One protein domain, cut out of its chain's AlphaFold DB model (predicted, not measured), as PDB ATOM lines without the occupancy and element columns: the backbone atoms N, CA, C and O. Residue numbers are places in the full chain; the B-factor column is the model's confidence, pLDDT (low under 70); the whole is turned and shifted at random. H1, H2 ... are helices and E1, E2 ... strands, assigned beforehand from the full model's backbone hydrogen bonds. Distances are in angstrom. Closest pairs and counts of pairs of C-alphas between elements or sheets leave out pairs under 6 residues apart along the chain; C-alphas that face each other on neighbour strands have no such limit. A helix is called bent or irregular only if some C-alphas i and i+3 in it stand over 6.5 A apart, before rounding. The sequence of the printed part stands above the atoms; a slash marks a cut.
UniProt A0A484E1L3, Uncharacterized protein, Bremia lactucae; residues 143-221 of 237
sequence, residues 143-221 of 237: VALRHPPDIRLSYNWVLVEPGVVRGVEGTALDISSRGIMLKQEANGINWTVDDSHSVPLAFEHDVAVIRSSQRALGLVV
ATOM      1  N   VAL A 143     134.570 152.013 147.018       73.94
ATOM      2  CA  VAL A 143     135.625 151.495 147.867       73.94
ATOM      3  C   VAL A 143     136.726 150.914 146.984       73.94
ATOM      4  O   VAL A 143     136.507 150.602 145.814       73.94
ATOM      5  N   ALA A 144     137.929 150.768 147.525       77.94
ATOM      6  CA  ALA A 144     138.992 150.012 146.869       77.94
ATOM      7  C   ALA A 144     139.344 148.789 147.699       77.94
ATOM      8  O   ALA A 144     139.305 148.838 148.925       77.94
ATOM      9  N   LEU A 145     139.709 147.694 147.042       79.44
ATOM     10  CA  LEU A 145     140.342 146.570 147.717       79.44
ATOM     11  C   LEU A 145     141.799 146.945 148.005       79.44
ATOM     12  O   LEU A 145     142.481 147.460 147.127       79.44
ATOM     13  N   ARG A 146     142.277 146.676 149.223       79.25
ATOM     14  CA  ARG A 146     143.663 146.954 149.637       79.25
ATOM     15  C   ARG A 146     144.665 146.116 148.841       79.25
ATOM     16  O   ARG A 146     145.741 146.587 148.489       79.25
ATOM     17  N   HIS A 147     144.292 144.871 148.568       81.00
ATOM     18  CA  HIS A 147     145.057 143.925 147.765       81.00
ATOM     19  C   HIS A 147     144.109 143.327 146.724       81.00
ATOM     20  O   HIS A 147     143.540 142.257 146.958       81.00
ATOM     21  N   PRO A 148     143.830 144.059 145.631       83.06
ATOM     22  CA  PRO A 148     142.884 143.596 144.632       83.06
ATOM     23  C   PRO A 148     143.411 142.302 143.987       83.06
ATOM     24  O   PRO A 148     144.582 142.252 143.608       83.06
ATOM     25  N   PRO A 149     142.581 141.250 143.884       85.94
ATOM     26  CA  PRO A 149     142.945 140.054 143.135       85.94
ATOM     27  C   PRO A 149     143.102 140.365 141.642       85.94
ATOM     28  O   PRO A 149     142.482 141.301 141.137       85.94
ATOM     29  N   ASP A 150     143.893 139.553 140.940       89.12
ATOM     30  CA  ASP A 150     144.105 139.668 139.492       89.12
ATOM     31  C   ASP A 150     142.889 139.133 138.720       89.12
ATOM     32  O   ASP A 150     142.814 137.968 138.332       89.12
ATOM     33  N   ILE A 151     141.867 139.980 138.620       88.06
ATOM     34  CA  ILE A 151     140.571 139.694 138.000       88.06
ATOM     35  C   ILE A 151     140.518 140.248 136.575       88.06
ATOM     36  O   ILE A 151     141.124 141.271 136.266       88.06
ATOM     37  N   ARG A 152     139.769 139.575 135.695       88.12
ATOM     38  CA  ARG A 152     139.732 139.876 134.259       88.12
ATOM     39  C   ARG A 152     139.037 141.199 133.958       88.12
ATOM     40  O   ARG A 152     139.462 141.921 133.058       88.12
ATOM     41  N   LEU A 153     137.931 141.482 134.647       84.12
ATOM     42  CA  LEU A 153     137.162 142.708 134.453       84.12
ATOM     43  C   LEU A 153     137.575 143.779 135.466       84.12
ATOM     44  O   LEU A 153     137.952 143.490 136.598       84.12
ATOM     45  N   SER A 154     137.474 145.044 135.062       82.19
ATOM     46  CA  SER A 154     137.685 146.173 135.969       82.19
ATOM     47  C   SER A 154     136.390 146.514 136.697       82.19
ATOM     48  O   SER A 154     135.386 146.825 136.053       82.19
ATOM     49  N   TYR A 155     136.427 146.501 138.031       83.31
ATOM     50  CA  TYR A 155     135.272 146.810 138.876       83.31
ATOM     51  C   TYR A 155     135.473 148.105 139.662       83.31
ATOM     52  O   TYR A 155     136.481 148.291 140.344       83.31
ATOM     53  N   ASN A 156     134.449 148.951 139.643       80.12
ATOM     54  CA  ASN A 156     134.202 149.963 140.655       80.12
ATOM     55  C   ASN A 156     133.411 149.305 141.788       80.12
ATOM     56  O   ASN A 156     132.241 148.967 141.620       80.12
ATOM     57  N   TRP A 157     134.037 149.096 142.943       83.50
ATOM     58  CA  TRP A 157     133.338 148.562 144.110       83.50
ATOM     59  C   TRP A 157     132.538 149.673 144.764       83.50
ATOM     60  O   TRP A 157     133.137 150.670 145.126       83.50
ATOM     61  N   VAL A 158     131.227 149.528 144.921       79.75
ATOM     62  CA  VAL A 158     130.317 150.537 145.478       79.75
ATOM     63  C   VAL A 158     129.658 149.988 146.738       79.75
ATOM     64  O   VAL A 158     129.068 148.915 146.700       79.75
ATOM     65  N   LEU A 159     129.730 150.707 147.853       77.88
ATOM     66  CA  LEU A 159     128.975 150.422 149.066       77.88
ATOM     67  C   LEU A 159     127.484 150.616 148.780       77.88
ATOM     68  O   LEU A 159     127.048 151.725 148.478       77.88
ATOM     69  N   VAL A 160     126.718 149.532 148.861       76.44
ATOM     70  CA  VAL A 160     125.267 149.547 148.626       76.44
ATOM     71  C   VAL A 160     124.492 149.612 149.937       76.44
ATOM     72  O   VAL A 160     123.474 150.289 150.014       76.44
ATOM     73  N   GLU A 161     125.010 148.965 150.982       71.56
ATOM     74  CA  GLU A 161     124.469 148.964 152.341       71.56
ATOM     75  C   GLU A 161     125.631 148.856 153.345       71.56
ATOM     76  O   GLU A 161     126.743 148.473 152.960       71.56
ATOM     77  N   PRO A 162     125.429 149.172 154.637       71.44
ATOM     78  CA  PRO A 162     126.448 148.943 155.656       71.44
ATOM     79  C   PRO A 162     126.960 147.495 155.636       71.44
ATOM     80  O   PRO A 162     126.196 146.548 155.808       71.44
ATOM     81  N   GLY A 163     128.267 147.328 155.420       74.00
ATOM     82  CA  GLY A 163     128.893 146.009 155.333       74.00
ATOM     83  C   GLY A 163     128.602 145.245 154.037       74.00
ATOM     84  O   GLY A 163     128.864 144.048 153.988       74.00
ATOM     85  N   VAL A 164     128.087 145.896 152.987       83.00
ATOM     86  CA  VAL A 164     127.825 145.262 151.685       83.00
ATOM     87  C   VAL A 164     128.322 146.150 150.547       83.00
ATOM     88  O   VAL A 164     127.907 147.302 150.410       83.00
ATOM     89  N   VAL A 165     129.193 145.607 149.698       85.56
ATOM     90  CA  VAL A 165     129.718 146.298 148.513       85.56
ATOM     91  C   VAL A 165     129.403 145.515 147.245       85.56
ATOM     92  O   VAL A 165     129.347 144.288 147.249       85.56
ATOM     93  N   ARG A 166     129.222 146.228 146.140       85.56
ATOM     94  CA  ARG A 166     128.946 145.684 144.815       85.56
ATOM     95  C   ARG A 166     130.041 146.093 143.844       85.56
ATOM     96  O   ARG A 166     130.271 147.279 143.658       85.56
ATOM     97  N   GLY A 167     130.681 145.136 143.190       87.06
ATOM     98  CA  GLY A 167     131.560 145.389 142.054       87.06
ATOM     99  C   GLY A 167     130.731 145.676 140.808       87.06
ATOM    100  O   GLY A 167     130.054 144.776 140.313       87.06
ATOM    101  N   VAL A 168     130.794 146.908 140.307       79.50
ATOM    102  CA  VAL A 168     130.151 147.356 139.065       79.50
ATOM    103  C   VAL A 168     131.214 147.492 137.981       79.50
ATOM    104  O   VAL A 168     132.258 148.092 138.218       79.50
ATOM    105  N   GLU A 169     130.984 146.929 136.798       78.06
ATOM    106  CA  GLU A 169     131.947 147.006 135.693       78.06
ATOM    107  C   GLU A 169     132.214 148.470 135.281       78.06
ATOM    108  O   GLU A 169     131.295 149.286 135.200       78.06
ATOM    109  N   GLY A 170     133.489 148.801 135.047       64.12
ATOM    110  CA  GLY A 170     134.088 150.141 135.162       64.12
ATOM    111  C   GLY A 170     133.435 151.350 134.466       64.12
ATOM    112  O   GLY A 170     133.784 152.476 134.817       64.12
ATOM    113  N   THR A 171     132.507 151.176 133.522       54.25
ATOM    114  CA  THR A 171     131.834 152.282 132.804       54.25
ATOM    115  C   THR A 171     130.326 152.372 133.050       54.25
ATOM    116  O   THR A 171     129.703 153.353 132.640       54.25
ATOM    117  N   ALA A 172     129.728 151.401 133.742       53.34
ATOM    118  CA  ALA A 172     128.313 151.433 134.081       53.34
ATOM    119  C   ALA A 172     128.105 152.212 135.393       53.34
ATOM    120  O   ALA A 172     128.510 151.776 136.464       53.34
ATOM    121  N   LEU A 173     127.457 153.380 135.318       49.25
ATOM    122  CA  LEU A 173     126.889 154.067 136.492       49.25
ATOM    123  C   LEU A 173     125.521 153.489 136.885       49.25
ATOM    124  O   LEU A 173     124.939 153.902 137.887       49.25
ATOM    125  N   ASP A 174     124.990 152.568 136.078       52.91
ATOM    126  CA  ASP A 174     123.723 151.922 136.363       52.91
ATOM    127  C   ASP A 174     123.907 150.902 137.493       52.91
ATOM    128  O   ASP A 174     124.608 149.900 137.368       52.91
ATOM    129  N   ILE A 175     123.256 151.191 138.618       51.56
ATOM    130  CA  ILE A 175     123.200 150.349 139.815       51.56
ATOM    131  C   ILE A 175     122.280 149.130 139.562       51.56
ATOM    132  O   ILE A 175     122.070 148.316 140.463       51.56
ATOM    133  N   SER A 176     121.721 148.962 138.354       53.09
ATOM    134  CA  SER A 176     120.854 147.837 137.997       53.09
ATOM    135  C   SER A 176     121.560 146.480 138.142       53.09
ATOM    136  O   SER A 176     122.331 146.054 137.293       53.09
ATOM    137  N   SER A 177     121.294 145.825 139.282       57.16
ATOM    138  CA  SER A 177     121.360 144.389 139.647       57.16
ATOM    139  C   SER A 177     122.515 143.476 139.184       57.16
ATOM    140  O   SER A 177     122.560 142.327 139.617       57.16
ATOM    141  N   ARG A 178     123.460 143.920 138.356       68.50
ATOM    142  CA  ARG A 178     124.530 143.106 137.777       68.50
ATOM    143  C   ARG A 178     125.857 143.485 138.413       68.50
ATOM    144  O   ARG A 178     126.317 144.613 138.286       68.50
ATOM    145  N   GLY A 179     126.466 142.534 139.105       79.50
ATOM    146  CA  GLY A 179     127.772 142.726 139.718       79.50
ATOM    147  C   GLY A 179     128.095 141.642 140.730       79.50
ATOM    148  O   GLY A 179     127.267 140.784 141.034       79.50
ATOM    149  N   ILE A 180     129.312 141.700 141.258       88.44
ATOM    150  CA  ILE A 180     129.770 140.801 142.318       88.44
ATOM    151  C   ILE A 180     129.453 141.457 143.657       88.44
ATOM    152  O   ILE A 180     129.905 142.567 143.920       88.44
ATOM    153  N   MET A 181     128.681 140.785 144.503       89.69
ATOM    154  CA  MET A 181     128.380 141.265 145.850       89.69
ATOM    155  C   MET A 181     129.432 140.730 146.822       89.69
ATOM    156  O   MET A 181     129.736 139.537 146.803       89.69
ATOM    157  N   LEU A 182     129.985 141.599 147.669       89.94
ATOM    158  CA  LEU A 182     130.795 141.206 148.817       89.94
ATOM    159  C   LEU A 182     130.121 141.665 150.107       89.94
ATOM    160  O   LEU A 182     129.643 142.797 150.197       89.94
ATOM    161  N   LYS A 183     130.154 140.810 151.124       89.38
ATOM    162  CA  LYS A 183     129.651 141.093 152.466       89.38
ATOM    163  C   LYS A 183     130.797 141.116 153.468       89.38
ATOM    164  O   LYS A 183     131.707 140.297 153.401       89.38
ATOM    165  N   GLN A 184     130.743 142.057 154.397       85.38
ATOM    166  CA  GLN A 184     131.691 142.172 155.491       85.38
ATOM    167  C   GLN A 184     131.451 141.054 156.511       85.38
ATOM    168  O   GLN A 184     130.318 140.785 156.923       85.38
ATOM    169  N   GLU A 185     132.528 140.402 156.930       82.06
ATOM    170  CA  GLU A 185     132.499 139.401 157.988       82.06
ATOM    171  C   GLU A 185     132.267 140.041 159.362       82.06
ATOM    172  O   GLU A 185     132.501 141.231 159.580       82.06
ATOM    173  N   ALA A 186     131.893 139.217 160.346       73.88
ATOM    174  CA  ALA A 186     131.663 139.655 161.726       73.88
ATOM    175  C   ALA A 186     132.891 140.315 162.387       73.88
ATOM    176  O   ALA A 186     132.739 141.083 163.333       73.88
ATOM    177  N   ASN A 187     134.105 140.041 161.891       71.50
ATOM    178  CA  ASN A 187     135.332 140.690 162.364       71.50
ATOM    179  C   ASN A 187     135.454 142.165 161.929       71.50
ATOM    180  O   ASN A 187     136.360 142.851 162.396       71.50
ATOM    181  N   GLY A 188     134.578 142.655 161.044       65.31
ATOM    182  CA  GLY A 188     134.567 144.043 160.587       65.31
ATOM    183  C   GLY A 188     135.737 144.430 159.677       65.31
ATOM    184  O   GLY A 188     135.888 145.603 159.339       65.31
ATOM    185  N   ILE A 189     136.568 143.478 159.254       72.00
ATOM    186  CA  ILE A 189     137.794 143.737 158.485       72.00
ATOM    187  C   ILE A 189     137.741 143.016 157.142       72.00
ATOM    188  O   ILE A 189     137.987 143.624 156.100       72.00
ATOM    189  N   ASN A 190     137.415 141.728 157.180       81.62
ATOM    190  CA  ASN A 190     137.409 140.868 156.012       81.62
ATOM    191  C   ASN A 190     136.065 140.921 155.295       81.62
ATOM    192  O   ASN A 190     135.021 141.184 155.893       81.62
ATOM    193  N   TRP A 191     136.119 140.654 154.000       88.69
ATOM    194  CA  TRP A 191     134.984 140.624 153.097       88.69
ATOM    195  C   TRP A 191     134.941 139.271 152.394       88.69
ATOM    196  O   TRP A 191     135.975 138.666 152.109       88.69
ATOM    197  N   THR A 192     133.741 138.798 152.090       91.38
ATOM    198  CA  THR A 192     133.524 137.531 151.389       91.38
ATOM    199  C   THR A 192     132.565 137.730 150.243       91.38
ATOM    200  O   THR A 192     131.720 138.620 150.302       91.38
ATOM    201  N   VAL A 193     132.648 136.878 149.223       91.25
ATOM    202  CA  VAL A 193     131.596 136.829 148.199       91.25
ATOM    203  C   VAL A 193     130.259 136.529 148.874       91.25
ATOM    204  O   VAL A 193     130.171 135.638 149.718       91.25
ATOM    205  N   ASP A 194     129.242 137.322 148.550       89.00
ATOM    206  CA  ASP A 194     127.890 137.126 149.048       89.00
ATOM    207  C   ASP A 194     127.131 136.164 148.131       89.00
ATOM    208  O   ASP A 194     126.597 136.543 147.088       89.00
ATOM    209  N   ASP A 195     127.084 134.904 148.552       82.62
ATOM    210  CA  ASP A 195     126.446 133.817 147.810       82.62
ATOM    211  C   ASP A 195     124.908 133.877 147.834       82.62
ATOM    212  O   ASP A 195     124.253 133.083 147.158       82.62
ATOM    213  N   SER A 196     124.308 134.809 148.587       81.19
ATOM    214  CA  SER A 196     122.852 134.996 148.577       81.19
ATOM    215  C   SER A 196     122.332 135.628 147.279       81.19
ATOM    216  O   SER A 196     121.134 135.572 147.001       81.19
ATOM    217  N   HIS A 197     123.230 136.177 146.457       76.38
ATOM    218  CA  HIS A 197     122.910 136.790 145.175       76.38
ATOM    219  C   HIS A 197     123.408 135.918 144.018       76.38
ATOM    220  O   HIS A 197     124.561 135.487 143.989       76.38
ATOM    221  N   SER A 198     122.552 135.681 143.019       77.19
ATOM    222  CA  SER A 198     122.963 134.966 141.809       77.19
ATOM    223  C   SER A 198     124.020 135.771 141.056       77.19
ATOM    224  O   SER A 198     123.756 136.907 140.655       77.19
ATOM    225  N   VAL A 199     125.186 135.173 140.820       78.38
ATOM    226  CA  VAL A 199     126.260 135.775 140.027       78.38
ATOM    227  C   VAL A 199     125.983 135.522 138.540       78.38
ATOM    228  O   VAL A 199     125.873 134.365 138.137       78.38
ATOM    229  N   PRO A 200     125.875 136.564 137.696       79.69
ATOM    230  CA  PRO A 200     125.782 136.370 136.252       79.69
ATOM    231  C   PRO A 200     126.989 135.606 135.684       79.69
ATOM    232  O   PRO A 200     128.123 135.880 136.071       79.69
ATOM    233  N   LEU A 201     126.755 134.734 134.693       81.81
ATOM    234  CA  LEU A 201     127.787 133.899 134.042       81.81
ATOM    235  C   LEU A 201     129.036 134.687 133.603       81.81
ATOM    236  O   LEU A 201     130.154 134.181 133.650       81.81
ATOM    237  N   ALA A 202     128.861 135.950 133.208       82.19
ATOM    238  CA  ALA A 202     129.952 136.831 132.793       82.19
ATOM    239  C   ALA A 202     131.016 137.071 133.888       82.19
ATOM    240  O   ALA A 202     132.169 137.357 133.556       82.19
ATOM    241  N   PHE A 203     130.644 136.922 135.163       85.94
ATOM    242  CA  PHE A 203     131.479 137.216 136.328       85.94
ATOM    243  C   PHE A 203     132.008 135.961 137.044       85.94
ATOM    244  O   PHE A 203     132.799 136.090 137.975       85.94
ATOM    245  N   GLU A 204     131.613 134.748 136.637       86.94
ATOM    246  CA  GLU A 204     131.971 133.506 137.348       86.94
ATOM    247  C   GLU A 204     133.482 133.295 137.479       86.94
ATOM    248  O   GLU A 204     133.960 132.877 138.535       86.94
ATOM    249  N   HIS A 205     134.236 133.618 136.424       88.44
ATOM    250  CA  HIS A 205     135.694 133.510 136.442       88.44
ATOM    251  C   HIS A 205     136.307 134.424 137.510       88.44
ATOM    252  O   HIS A 205     137.084 133.968 138.349       88.44
ATOM    253  N   ASP A 206     135.894 135.690 137.536       90.31
ATOM    254  CA  ASP A 206     136.403 136.666 138.497       90.31
ATOM    255  C   ASP A 206     135.967 136.314 139.923       90.31
ATOM    256  O   ASP A 206     136.769 136.415 140.847       90.31
ATOM    257  N   VAL A 207     134.748 135.796 140.115       89.94
ATOM    258  CA  VAL A 207     134.297 135.274 141.417       89.94
ATOM    259  C   VAL A 207     135.160 134.105 141.888       89.94
ATOM    260  O   VAL A 207     135.501 134.038 143.071       89.94
ATOM    261  N   ALA A 208     135.556 133.193 140.998       89.81
ATOM    262  CA  ALA A 208     136.449 132.095 141.356       89.81
ATOM    263  C   ALA A 208     137.827 132.607 141.815       89.81
ATOM    264  O   ALA A 208     138.346 132.136 142.833       89.81
ATOM    265  N   VAL A 209     138.384 133.606 141.122       90.44
ATOM    266  CA  VAL A 209     139.645 134.257 141.506       90.44
ATOM    267  C   VAL A 209     139.504 134.985 142.846       90.44
ATOM    268  O   VAL A 209     140.338 134.800 143.734       90.44
ATOM    269  N   ILE A 210     138.424 135.745 143.042       89.12
ATOM    270  CA  ILE A 210     138.132 136.465 144.290       89.12
ATOM    271  C   ILE A 210     138.039 135.486 145.465       89.12
ATOM    272  O   ILE A 210     138.691 135.697 146.486       89.12
ATOM    273  N   ARG A 211     137.307 134.374 145.316       89.12
ATOM    274  CA  ARG A 211     137.217 133.316 146.341       89.12
ATOM    275  C   ARG A 211     138.569 132.669 146.628       89.12
ATOM    276  O   ARG A 211     138.855 132.317 147.771       89.12
ATOM    277  N   SER A 212     139.400 132.482 145.603       87.06
ATOM    278  CA  SER A 212     140.754 131.958 145.783       87.06
ATOM    279  C   SER A 212     141.613 132.918 146.610       87.06
ATOM    280  O   SER A 212     142.205 132.511 147.609       87.06
ATOM    281  N   SER A 213     141.591 134.206 146.257       85.75
ATOM    282  CA  SER A 213     142.304 135.264 146.978       85.75
ATOM    283  C   SER A 213     141.817 135.406 148.423       85.75
ATOM    284  O   SER A 213     142.630 135.458 149.344       85.75
ATOM    285  N   GLN A 214     140.500 135.336 148.648       85.19
ATOM    286  CA  GLN A 214     139.897 135.347 149.983       85.19
ATOM    287  C   GLN A 214     140.484 134.258 150.889       85.19
ATOM    288  O   GLN A 214     140.815 134.533 152.037       85.19
ATOM    289  N   ARG A 215     140.646 133.029 150.382       83.31
ATOM    290  CA  ARG A 215     141.221 131.923 151.165       83.31
ATOM    291  C   ARG A 215     142.709 132.101 151.455       83.31
ATOM    292  O   ARG A 215     143.176 131.620 152.480       83.31
ATOM    293  N   ALA A 216     143.447 132.736 150.548       82.12
ATOM    294  CA  ALA A 216     144.894 132.884 150.662       82.12
ATOM    295  C   ALA A 216     145.303 134.072 151.546       82.12
ATOM    296  O   ALA A 216     146.232 133.949 152.341       82.12
ATOM    297  N   LEU A 217     144.632 135.216 151.388       79.62
ATOM    298  CA  LEU A 217     145.064 136.504 151.943       79.62
ATOM    299  C   LEU A 217     143.954 137.252 152.699       79.62
ATOM    300  O   LEU A 217     144.234 138.261 153.345       79.62
ATOM    301  N   GLY A 218     142.708 136.779 152.618       81.56
ATOM    302  CA  GLY A 218     141.530 137.572 152.964       81.56
ATOM    303  C   GLY A 218     141.241 138.646 151.911       81.56
ATOM    304  O   GLY A 218     142.117 139.071 151.157       81.56
ATOM    305  N   LEU A 219     139.991 139.106 151.841       82.38
ATOM    306  CA  LEU A 219     139.651 140.302 151.070       82.38
ATOM    307  C   LEU A 219     139.443 141.445 152.045       82.38
ATOM    308  O   LEU A 219     138.571 141.388 152.906       82.38
ATOM    309  N   VAL A 220     140.240 142.493 151.895       80.00
ATOM    310  CA  VAL A 220     140.167 143.675 152.750       80.00
ATOM    311  C   VAL A 220     139.913 144.879 151.865       80.00
ATOM    312  O   VAL A 220     140.652 145.137 150.915       80.00
ATOM    313  N   VAL A 221     138.872 145.630 152.191       74.19
ATOM    314  CA  VAL A 221     138.635 146.953 151.619       74.19
ATOM    315  C   VAL A 221     139.563 147.960 152.301       74.19
ATOM    316  O   VAL A 221     139.816 147.869 153.503       74.19
TER     317      VAL A 221
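AT A GLANCE: This is residues 143 to 221 of the 237 residues of an uncharacterized protein of Bremia lactucae (UniProt A0A484E1L3). A strongly twisted sheet of four strands, E1 to E4, has one helix, H1, packed over its E3 and E4 half, and after the helix the last residues fold back to pair with E4. The printed part has 79 residues, with four named strands and then one named helix in the order E1 E2 E3 E4 H1; the sheet has that same order, E1 - E2 - E3 - E4, all antiparallel. The class is mixed, helices and strands, with 39 residues, under half, in named elements. The whole is compact and rounded, with a radius of gyration of the C-alphas of 11.5 A and spans of 30 by 25 by 22 A.

HOW THE PARTS SIT: Begin with the sheet, a meander in which each strand is the antiparallel neighbour of the one before: E1, residues 155 to 161, E2, residues 164 to 169, E3, residues 180 to 184, and E4, residues 190 to 193. In the hairpin of E1 and E2, look for N 158 and O 166 at 2.8 A. In the hairpin of E2 and E3, find N 182 and O 165 at 2.8 A. In the hairpin of E3 and E4, find N 183 and O 192 at 2.8 A. The edge strands E1 and E4 are apart. H1, residues 201 to 217, is on the sheet at a height over the sheet of 9.2 A, over E3 and E4, and runs along the strands, at 11 degrees to E3 on the local plane. Its closest C-alphas to E4 are those of Thr 192 and Gln 214, 6.9 A apart. H1 is irregular, with C-alphas 202 and 205 7.6 A apart, and 11 of its 13 O i to N i+4 pairs are within hydrogen-bond range. Past it, residues 219 to 220 pair antiparallel with residues 190 to 191 of E4.

IN THESE COORDINATES: Find C-alpha 155 at (135.272, 146.810, 138.876); from there E1 runs 17.4 A to C-alpha 161. E2 spans 16.6 A, E3 13.4 A and E4 10.5 A. H1 runs 25.0 A from C-alpha 201 at (127.787, 133.899, 134.042) to C-alpha 217 at (145.064, 136.504, 151.943).

THE WHOLE: The two C-alphas farthest apart are those of Thr 171 and Asn 187, at 31.9 A. The printed part has no cut, and its first and last C-alphas, of Val 143 and Val 221, are 6.6 A apart. Residues 143 to 154 hold no named element. The links E1 to E2 and E3 to E4 are tight, and those from E2 to E3 and from E4 to H1 are short. The mean pLDDT of the printed part is 79.5; look for values under 70 at residues 170 to 178 and at residue 188.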